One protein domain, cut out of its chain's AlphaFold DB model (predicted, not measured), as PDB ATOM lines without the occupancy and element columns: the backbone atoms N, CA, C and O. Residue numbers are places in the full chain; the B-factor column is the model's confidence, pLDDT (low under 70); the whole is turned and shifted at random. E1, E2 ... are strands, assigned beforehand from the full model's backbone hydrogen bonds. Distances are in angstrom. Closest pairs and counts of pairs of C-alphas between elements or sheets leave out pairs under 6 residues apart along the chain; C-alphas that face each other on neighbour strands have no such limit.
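This is residues 32 to 79 of the 79 residues of an uncharacterized protein of Legionella donaldsonii (UniProt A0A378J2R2). With little regular structure, two small strand hairpins, E1 with E2 and E3 with E4, form separate ends of an elongated body, joined by a long loop that pairs briefly along E3. The printed part has 48 residues, no named helix and four strands in the order E1, E2, E3, E4, each sheet antiparallel; the class is all strand, with 12 residues in named elements. It is compact, radius of gyration of the C-alphas 10.7 A, spanning 30 by 19 by 14 A.

E1, residues 41 to 43, begins at C-alpha 41 (-18.375, 40.645, -30.448) and E2 is residues 49 to 51, each 7.0 A. E3, residues 67 to 69, is 7.2 A; E4, residues 75 to 77, is 6.8 A and ends at C-alpha 77 (-21.197, 48.361, -28.121).

Hairpin E1 and E2 is antiparallel at 141 degrees, with N 42 and O 50 2.9 A apart, within hydrogen-bond range. Hairpin E3 and E4 is antiparallel at 150 degrees, with N 68 and O 76 2.8 A apart, within hydrogen-bond range. Residues 59 to 60 pair antiparallel with residues 68 to 69 of E3. E2 and E3 are apart.

The farthest C-alphas, of Phe 46 and Gly 63, are 33.0 A apart. The printed part has no cut; the E2 to E3 link is long. Residues 32 to 34 are under pLDDT 70.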
ATOM      1  N   SER A  32      -8.694  42.330 -34.438       63.31
ATOM      2  CA  SER A  32      -7.562  42.005 -33.558       63.31
ATOM      3  C   SER A  32      -7.760  42.569 -32.144       63.31
ATOM      4  O   SER A  32      -7.489  41.883 -31.161       63.31
ATOM      5  N   ALA A  33      -8.305  43.786 -32.036       62.81
ATOM      6  CA  ALA A  33      -8.613  44.439 -30.759       62.81
ATOM      7  C   ALA A  33      -9.792  43.800 -29.991       62.81
ATOM      8  O   ALA A  33      -9.918  43.995 -28.784       62.81
ATOM      9  N   ALA A  34     -10.640  43.027 -30.673       69.44
ATOM     10  CA  ALA A  34     -11.768  42.294 -30.098       69.44
ATOM     11  C   ALA A  34     -11.453  40.798 -29.905       69.44
ATOM     12  O   ALA A  34     -12.319  39.943 -30.096       69.44
ATOM     13  N   ASN A  35     -10.195  40.465 -29.586       78.31
ATOM     14  CA  ASN A  35      -9.698  39.086 -29.490       78.31
ATOM     15  C   ASN A  35      -9.933  38.262 -30.776       78.31
ATOM     16  O   ASN A  35     -10.141  37.055 -30.718       78.31
ATOM     17  N   GLY A  36      -9.928  38.914 -31.939       84.06
ATOM     18  CA  GLY A  36     -10.188  38.296 -33.242       84.06
ATOM     19  C   GLY A  36     -11.663  38.264 -33.660       84.06
ATOM     20  O   GLY A  36     -11.942  37.916 -34.802       84.06
ATOM     21  N   CYS A  37     -12.609  38.652 -32.797       86.75
ATOM     22  CA  CYS A  37     -14.042  38.481 -33.067       86.75
ATOM     23  C   CYS A  37     -14.710  39.616 -33.854       86.75
ATOM     24  O   CYS A  37     -15.848  39.461 -34.292       86.75
ATOM     25  N   GLY A  38     -14.027  40.742 -34.056       84.19
ATOM     26  CA  GLY A  38     -14.623  41.906 -34.716       84.19
ATOM     27  C   GLY A  38     -15.392  42.824 -33.769       84.19
ATOM     28  O   GLY A  38     -15.680  42.498 -32.617       84.19
ATOM     29  N   PHE A  39     -15.717  44.013 -34.275       83.88
ATOM     30  CA  PHE A  39     -16.530  44.980 -33.545       83.88
ATOM     31  C   PHE A  39     -17.909  44.392 -33.218       83.88
ATOM     32  O   PHE A  39     -18.544  43.759 -34.056       83.88
ATOM     33  N   GLY A  40     -18.353  44.604 -31.982       86.62
ATOM     34  CA  GLY A  40     -19.640  44.136 -31.482       86.62
ATOM     35  C   GLY A  40     -19.657  42.713 -30.914       86.62
ATOM     36  O   GLY A  40     -20.670  42.295 -30.355       86.62
ATOM     37  N   TYR A  41     -18.530  42.000 -30.973       87.81
ATOM     38  CA  TYR A  41     -18.375  40.645 -30.448       87.81
ATOM     39  C   TYR A  41     -17.209  40.564 -29.458       87.81
ATOM     40  O   TYR A  41     -16.311  41.403 -29.452       87.81
ATOM     41  N   HIS A  42     -17.219  39.534 -28.615       86.19
ATOM     42  CA  HIS A  42     -16.079  39.170 -27.778       86.19
ATOM     43  C   HIS A  42     -15.843  37.661 -27.822       86.19
ATOM     44  O   HIS A  42     -16.764  36.881 -28.085       86.19
ATOM     45  N   MET A  43     -14.601  37.255 -27.561       89.81
ATOM     46  CA  MET A  43     -14.230  35.849 -27.475       89.81
ATOM     47  C   MET A  43     -14.538  35.314 -26.077       89.81
ATOM     48  O   MET A  43     -14.093  35.877 -25.077       89.81
ATOM     49  N   THR A  44     -15.291  34.219 -25.994       87.50
ATOM     50  CA  THR A  44     -15.479  33.493 -24.732       87.50
ATOM     51  C   THR A  44     -14.195  32.765 -24.330       87.50
ATOM     52  O   THR A  44     -13.302  32.553 -25.150       87.50
ATOM     53  N   ALA A  45     -14.124  32.291 -23.083       87.06
ATOM     54  CA  ALA A  45     -13.011  31.460 -22.608       87.06
ATOM     55  C   ALA A  45     -12.778  30.191 -23.461       87.06
ATOM     56  O   ALA A  45     -11.679  29.651 -23.471       87.06
ATOM     57  N   PHE A  46     -13.797  29.743 -24.203       91.12
ATOM     58  CA  PHE A  46     -13.745  28.576 -25.087       91.12
ATOM     59  C   PHE A  46     -13.445  28.932 -26.553       91.12
ATOM     60  O   PHE A  46     -13.633  28.101 -27.436       91.12
ATOM     61  N   GLY A  47     -13.037  30.172 -26.842       89.88
ATOM     62  CA  GLY A  47     -12.671  30.601 -28.195       89.88
ATOM     63  C   GLY A  47     -13.855  30.912 -29.117       89.88
ATOM     64  O   GLY A  47     -13.665  31.063 -30.321       89.88
ATOM     65  N   ARG A  48     -15.087  31.008 -28.597       91.19
ATOM     66  CA  ARG A  48     -16.272  31.320 -29.415       91.19
ATOM     67  C   ARG A  48     -16.534  32.820 -29.445       91.19
ATOM     68  O   ARG A  48     -16.645  33.432 -28.388       91.19
ATOM     69  N   CYS A  49     -16.732  33.386 -30.630       90.69
ATOM     70  CA  CYS A  49     -17.193  34.764 -30.773       90.69
ATOM     71  C   CYS A  49     -18.694  34.860 -30.495       90.69
ATOM     72  O   CYS A  49     -19.498  34.173 -31.125       90.69
ATOM     73  N   VAL A  50     -19.075  35.700 -29.536       88.81
ATOM     74  CA  VAL A  50     -20.477  35.947 -29.176       88.81
ATOM     75  C   VAL A  50     -20.747  37.449 -29.094       88.81
ATOM     76  O   VAL A  50     -19.810  38.211 -28.831       88.81
ATOM     77  N   PRO A  51     -21.997  37.899 -29.323       89.19
ATOM     78  CA  PRO A  51     -22.344  39.308 -29.215       89.19
ATOM     79  C   PRO A  51     -21.922  39.881 -27.865       89.19
ATOM     80  O   PRO A  51     -22.071  39.240 -26.821       89.19
ATOM     81  N   ASN A  52     -21.400  41.101 -27.877       87.94
ATOM     82  CA  ASN A  52     -20.965  41.825 -26.688       87.94
ATOM     83  C   ASN A  52     -22.169  42.434 -25.936       87.94
ATOM     84  O   ASN A  52     -22.272  43.645 -25.737       87.94
ATOM     85  N   SER A  53     -23.110  41.570 -25.565       86.94
ATOM     86  CA  SER A  53     -24.318  41.918 -24.820       86.94
ATOM     87  C   SER A  53     -23.967  42.353 -23.386       86.94
ATOM     88  O   SER A  53     -22.986  41.848 -22.827       86.94
ATOM     89  N   PRO A  54     -24.724  43.286 -22.780       88.44
ATOM     90  CA  PRO A  54     -24.498  43.720 -21.404       88.44
ATOM     91  C   PRO A  54     -24.540  42.553 -20.409       88.44
ATOM     92  O   PRO A  54     -25.502  41.788 -20.357       88.44
ATOM     93  N   GLY A  55     -23.484  42.438 -19.603       84.31
ATOM     94  CA  GLY A  55     -23.413  41.487 -18.495       84.31
ATOM     95  C   GLY A  55     -24.041  42.019 -17.198       84.31
ATOM     96  O   GLY A  55     -24.535  43.149 -17.149       84.31
ATOM     97  N   PRO A  56     -23.981  41.238 -16.109       81.25
ATOM     98  CA  PRO A  56     -24.353  41.712 -14.778       81.25
ATOM     99  C   PRO A  56     -23.512  42.943 -14.408       81.25
ATOM    100  O   PRO A  56     -22.293  42.925 -14.576       81.25
ATOM    101  N   ASN A  57     -24.151  43.999 -13.894       86.56
ATOM    102  CA  ASN A  57     -23.546  45.310 -13.590       86.56
ATOM    103  C   ASN A  57     -23.217  46.198 -14.807       86.56
ATOM    104  O   ASN A  57     -22.456  47.157 -14.678       86.56
ATOM    105  N   ALA A  58     -23.768  45.902 -15.983       91.12
ATOM    106  CA  ALA A  58     -23.716  46.822 -17.110       91.12
ATOM    107  C   ALA A  58     -24.731  47.965 -16.949       91.12
ATOM    108  O   ALA A  58     -25.896  47.725 -16.632       91.12
ATOM    109  N   THR A  59     -24.309  49.194 -17.243       94.44
ATOM    110  CA  THR A  59     -25.193  50.371 -17.258       94.44
ATOM    111  C   THR A  59     -25.464  50.788 -18.702       94.44
ATOM    112  O   THR A  59     -24.507  50.917 -19.466       94.44
ATOM    113  N   PRO A  60     -26.719  51.019 -19.122       93.12
ATOM    114  CA  PRO A  60     -27.011  51.469 -20.484       93.12
ATOM    115  C   PRO A  60     -26.335  52.813 -20.781       93.12
ATOM    116  O   PRO A  60     -26.290  53.699 -19.926       93.12
ATOM    117  N   ALA A  61     -25.808  52.976 -21.996       94.38
ATOM    118  CA  ALA A  61     -25.209  54.236 -22.417       94.38
ATOM    119  C   ALA A  61     -26.306  55.229 -22.862       94.38
ATOM    120  O   ALA A  61     -27.066  54.921 -23.785       94.38
ATOM    121  N   PRO A  62     -26.408  56.430 -22.258       93.81
ATOM    122  CA  PRO A  62     -27.429  57.407 -22.633       93.81
ATOM    123  C   PRO A  62     -27.353  57.781 -24.120       93.81
ATOM    124  O   PRO A  62     -26.285  58.117 -24.633       93.81
ATOM    125  N   GLY A  63     -28.490  57.718 -24.819       93.44
ATOM    126  CA  GLY A  63     -28.588  58.065 -26.243       93.44
ATOM    127  C   GLY A  63     -27.965  57.054 -27.215       93.44
ATOM    128  O   GLY A  63     -27.887  57.346 -28.406       93.44
ATOM    129  N   ARG A  64     -27.517  55.879 -26.745       91.00
ATOM    130  CA  ARG A  64     -26.923  54.822 -27.583       91.00
ATOM    131  C   ARG A  64     -27.543  53.457 -27.248       91.00
ATOM    132  O   ARG A  64     -27.052  52.789 -26.342       91.00
ATOM    133  N   PRO A  65     -28.601  53.028 -27.960       89.31
ATOM    134  CA  PRO A  65     -29.351  51.816 -27.612       89.31
ATOM    135  C   PRO A  65     -28.512  50.535 -27.715       89.31
ATOM    136  O   PRO A  65     -28.719  49.595 -26.953       89.31
ATOM    137  N   ASP A  66     -27.520  50.521 -28.605       89.56
ATOM    138  CA  ASP A  66     -26.642  49.371 -28.826       89.56
ATOM    139  C   ASP A  66     -25.355  49.422 -27.978       89.56
ATOM    140  O   ASP A  66     -24.397  48.695 -28.256       89.56
ATOM    141  N   CYS A  67     -25.297  50.282 -26.951       92.19
ATOM    142  CA  CYS A  67     -24.108  50.466 -26.120       92.19
ATOM    143  C   CYS A  67     -24.401  50.476 -24.611       92.19
ATOM    144  O   CYS A  67     -25.478  50.837 -24.140       92.19
ATOM    145  N   TRP A  68     -23.386  50.109 -23.837       93.12
ATOM    146  CA  TRP A  68     -23.413  50.007 -22.383       93.12
ATOM    147  C   TRP A  68     -22.027  50.290 -21.790       93.12
ATOM    148  O   TRP A  68     -21.014  50.253 -22.488       93.12
ATOM    149  N   TYR A  69     -21.975  50.581 -20.497       92.94
ATOM    150  CA  TYR A  69     -20.755  50.727 -19.714       92.94
ATOM    151  C   TYR A  69     -20.550  49.489 -18.853       92.94
ATOM    152  O   TYR A  69     -21.471  49.068 -18.152       92.94
ATOM    153  N   ASN A  70     -19.359  48.892 -18.908       89.31
ATOM    154  CA  ASN A  70     -19.017  47.770 -18.033       89.31
ATOM    155  C   ASN A  70     -18.676  48.234 -16.606       89.31
ATOM    156  O   ASN A  70     -18.572  49.428 -16.340       89.31
ATOM    157  N   GLY A  71     -18.437  47.287 -15.693       86.38
ATOM    158  CA  GLY A  71     -18.058  47.595 -14.307       86.38
ATOM    159  C   GLY A  71     -16.744  48.378 -14.150       86.38
ATOM    160  O   GLY A  71     -16.488  48.924 -13.084       86.38
ATOM    161  N   ALA A  72     -15.931  48.473 -15.207       86.62
ATOM    162  CA  ALA A  72     -14.731  49.309 -15.261       86.62
ATOM    163  C   ALA A  72     -14.989  50.698 -15.893       86.62
ATOM    164  O   ALA A  72     -14.044  51.442 -16.139       86.62
ATOM    165  N   GLY A  73     -16.243  51.043 -16.205       89.06
ATOM    166  CA  GLY A  73     -16.624  52.314 -16.833       89.06
ATOM    167  C   GLY A  73     -16.288  52.419 -18.326       89.06
ATOM    168  O   GLY A  73     -16.363  53.502 -18.900       89.06
ATOM    169  N   GLN A  74     -15.918  51.318 -18.983       88.00
ATOM    170  CA  GLN A  74     -15.571  51.304 -20.403       88.00
ATOM    171  C   GLN A  74     -16.831  51.201 -21.261       88.00
ATOM    172  O   GLN A  74     -17.664  50.320 -21.037       88.00
ATOM    173  N   LEU A  75     -16.935  52.059 -22.281       89.88
ATOM    174  CA  LEU A  75     -18.004  51.983 -23.272       89.88
ATOM    175  C   LEU A  75     -17.826  50.738 -24.152       89.88
ATOM    176  O   LEU A  75     -16.754  50.469 -24.699       89.88
ATOM    177  N   ARG A  76     -18.907  49.988 -24.295       88.88
ATOM    178  CA  ARG A  76     -19.005  48.713 -24.997       88.88
ATOM    179  C   ARG A  76     -20.222  48.793 -25.911       88.88
ATOM    180  O   ARG A  76     -21.282  49.206 -25.462       88.88
ATOM    181  N   CYS A  77     -20.084  48.400 -27.171       87.25
ATOM    182  CA  CYS A  77     -21.197  48.361 -28.121       87.25
ATOM    183  C   CYS A  77     -21.265  46.980 -28.779       87.25
ATOM    184  O   CYS A  77     -20.276  46.240 -28.756       87.25
ATOM    185  N   TRP A  78     -22.434  46.616 -29.299       83.19
ATOM    186  CA  TRP A  78     -22.696  45.311 -29.922       83.19
ATOM    187  C   TRP A  78     -23.361  45.403 -31.303       83.19
ATOM    188  O   TRP A  78     -23.705  44.373 -31.881       83.19
ATOM    189  N   ARG A  79     -23.470  46.622 -31.849       71.69
ATOM    190  CA  ARG A  79     -23.916  46.936 -33.208       71.69
ATOM    191  C   ARG A  79     -23.157  48.135 -33.757       71.69
ATOM    192  O   ARG A  79     -22.814  49.018 -32.937       71.69
TER     193      ARG A  79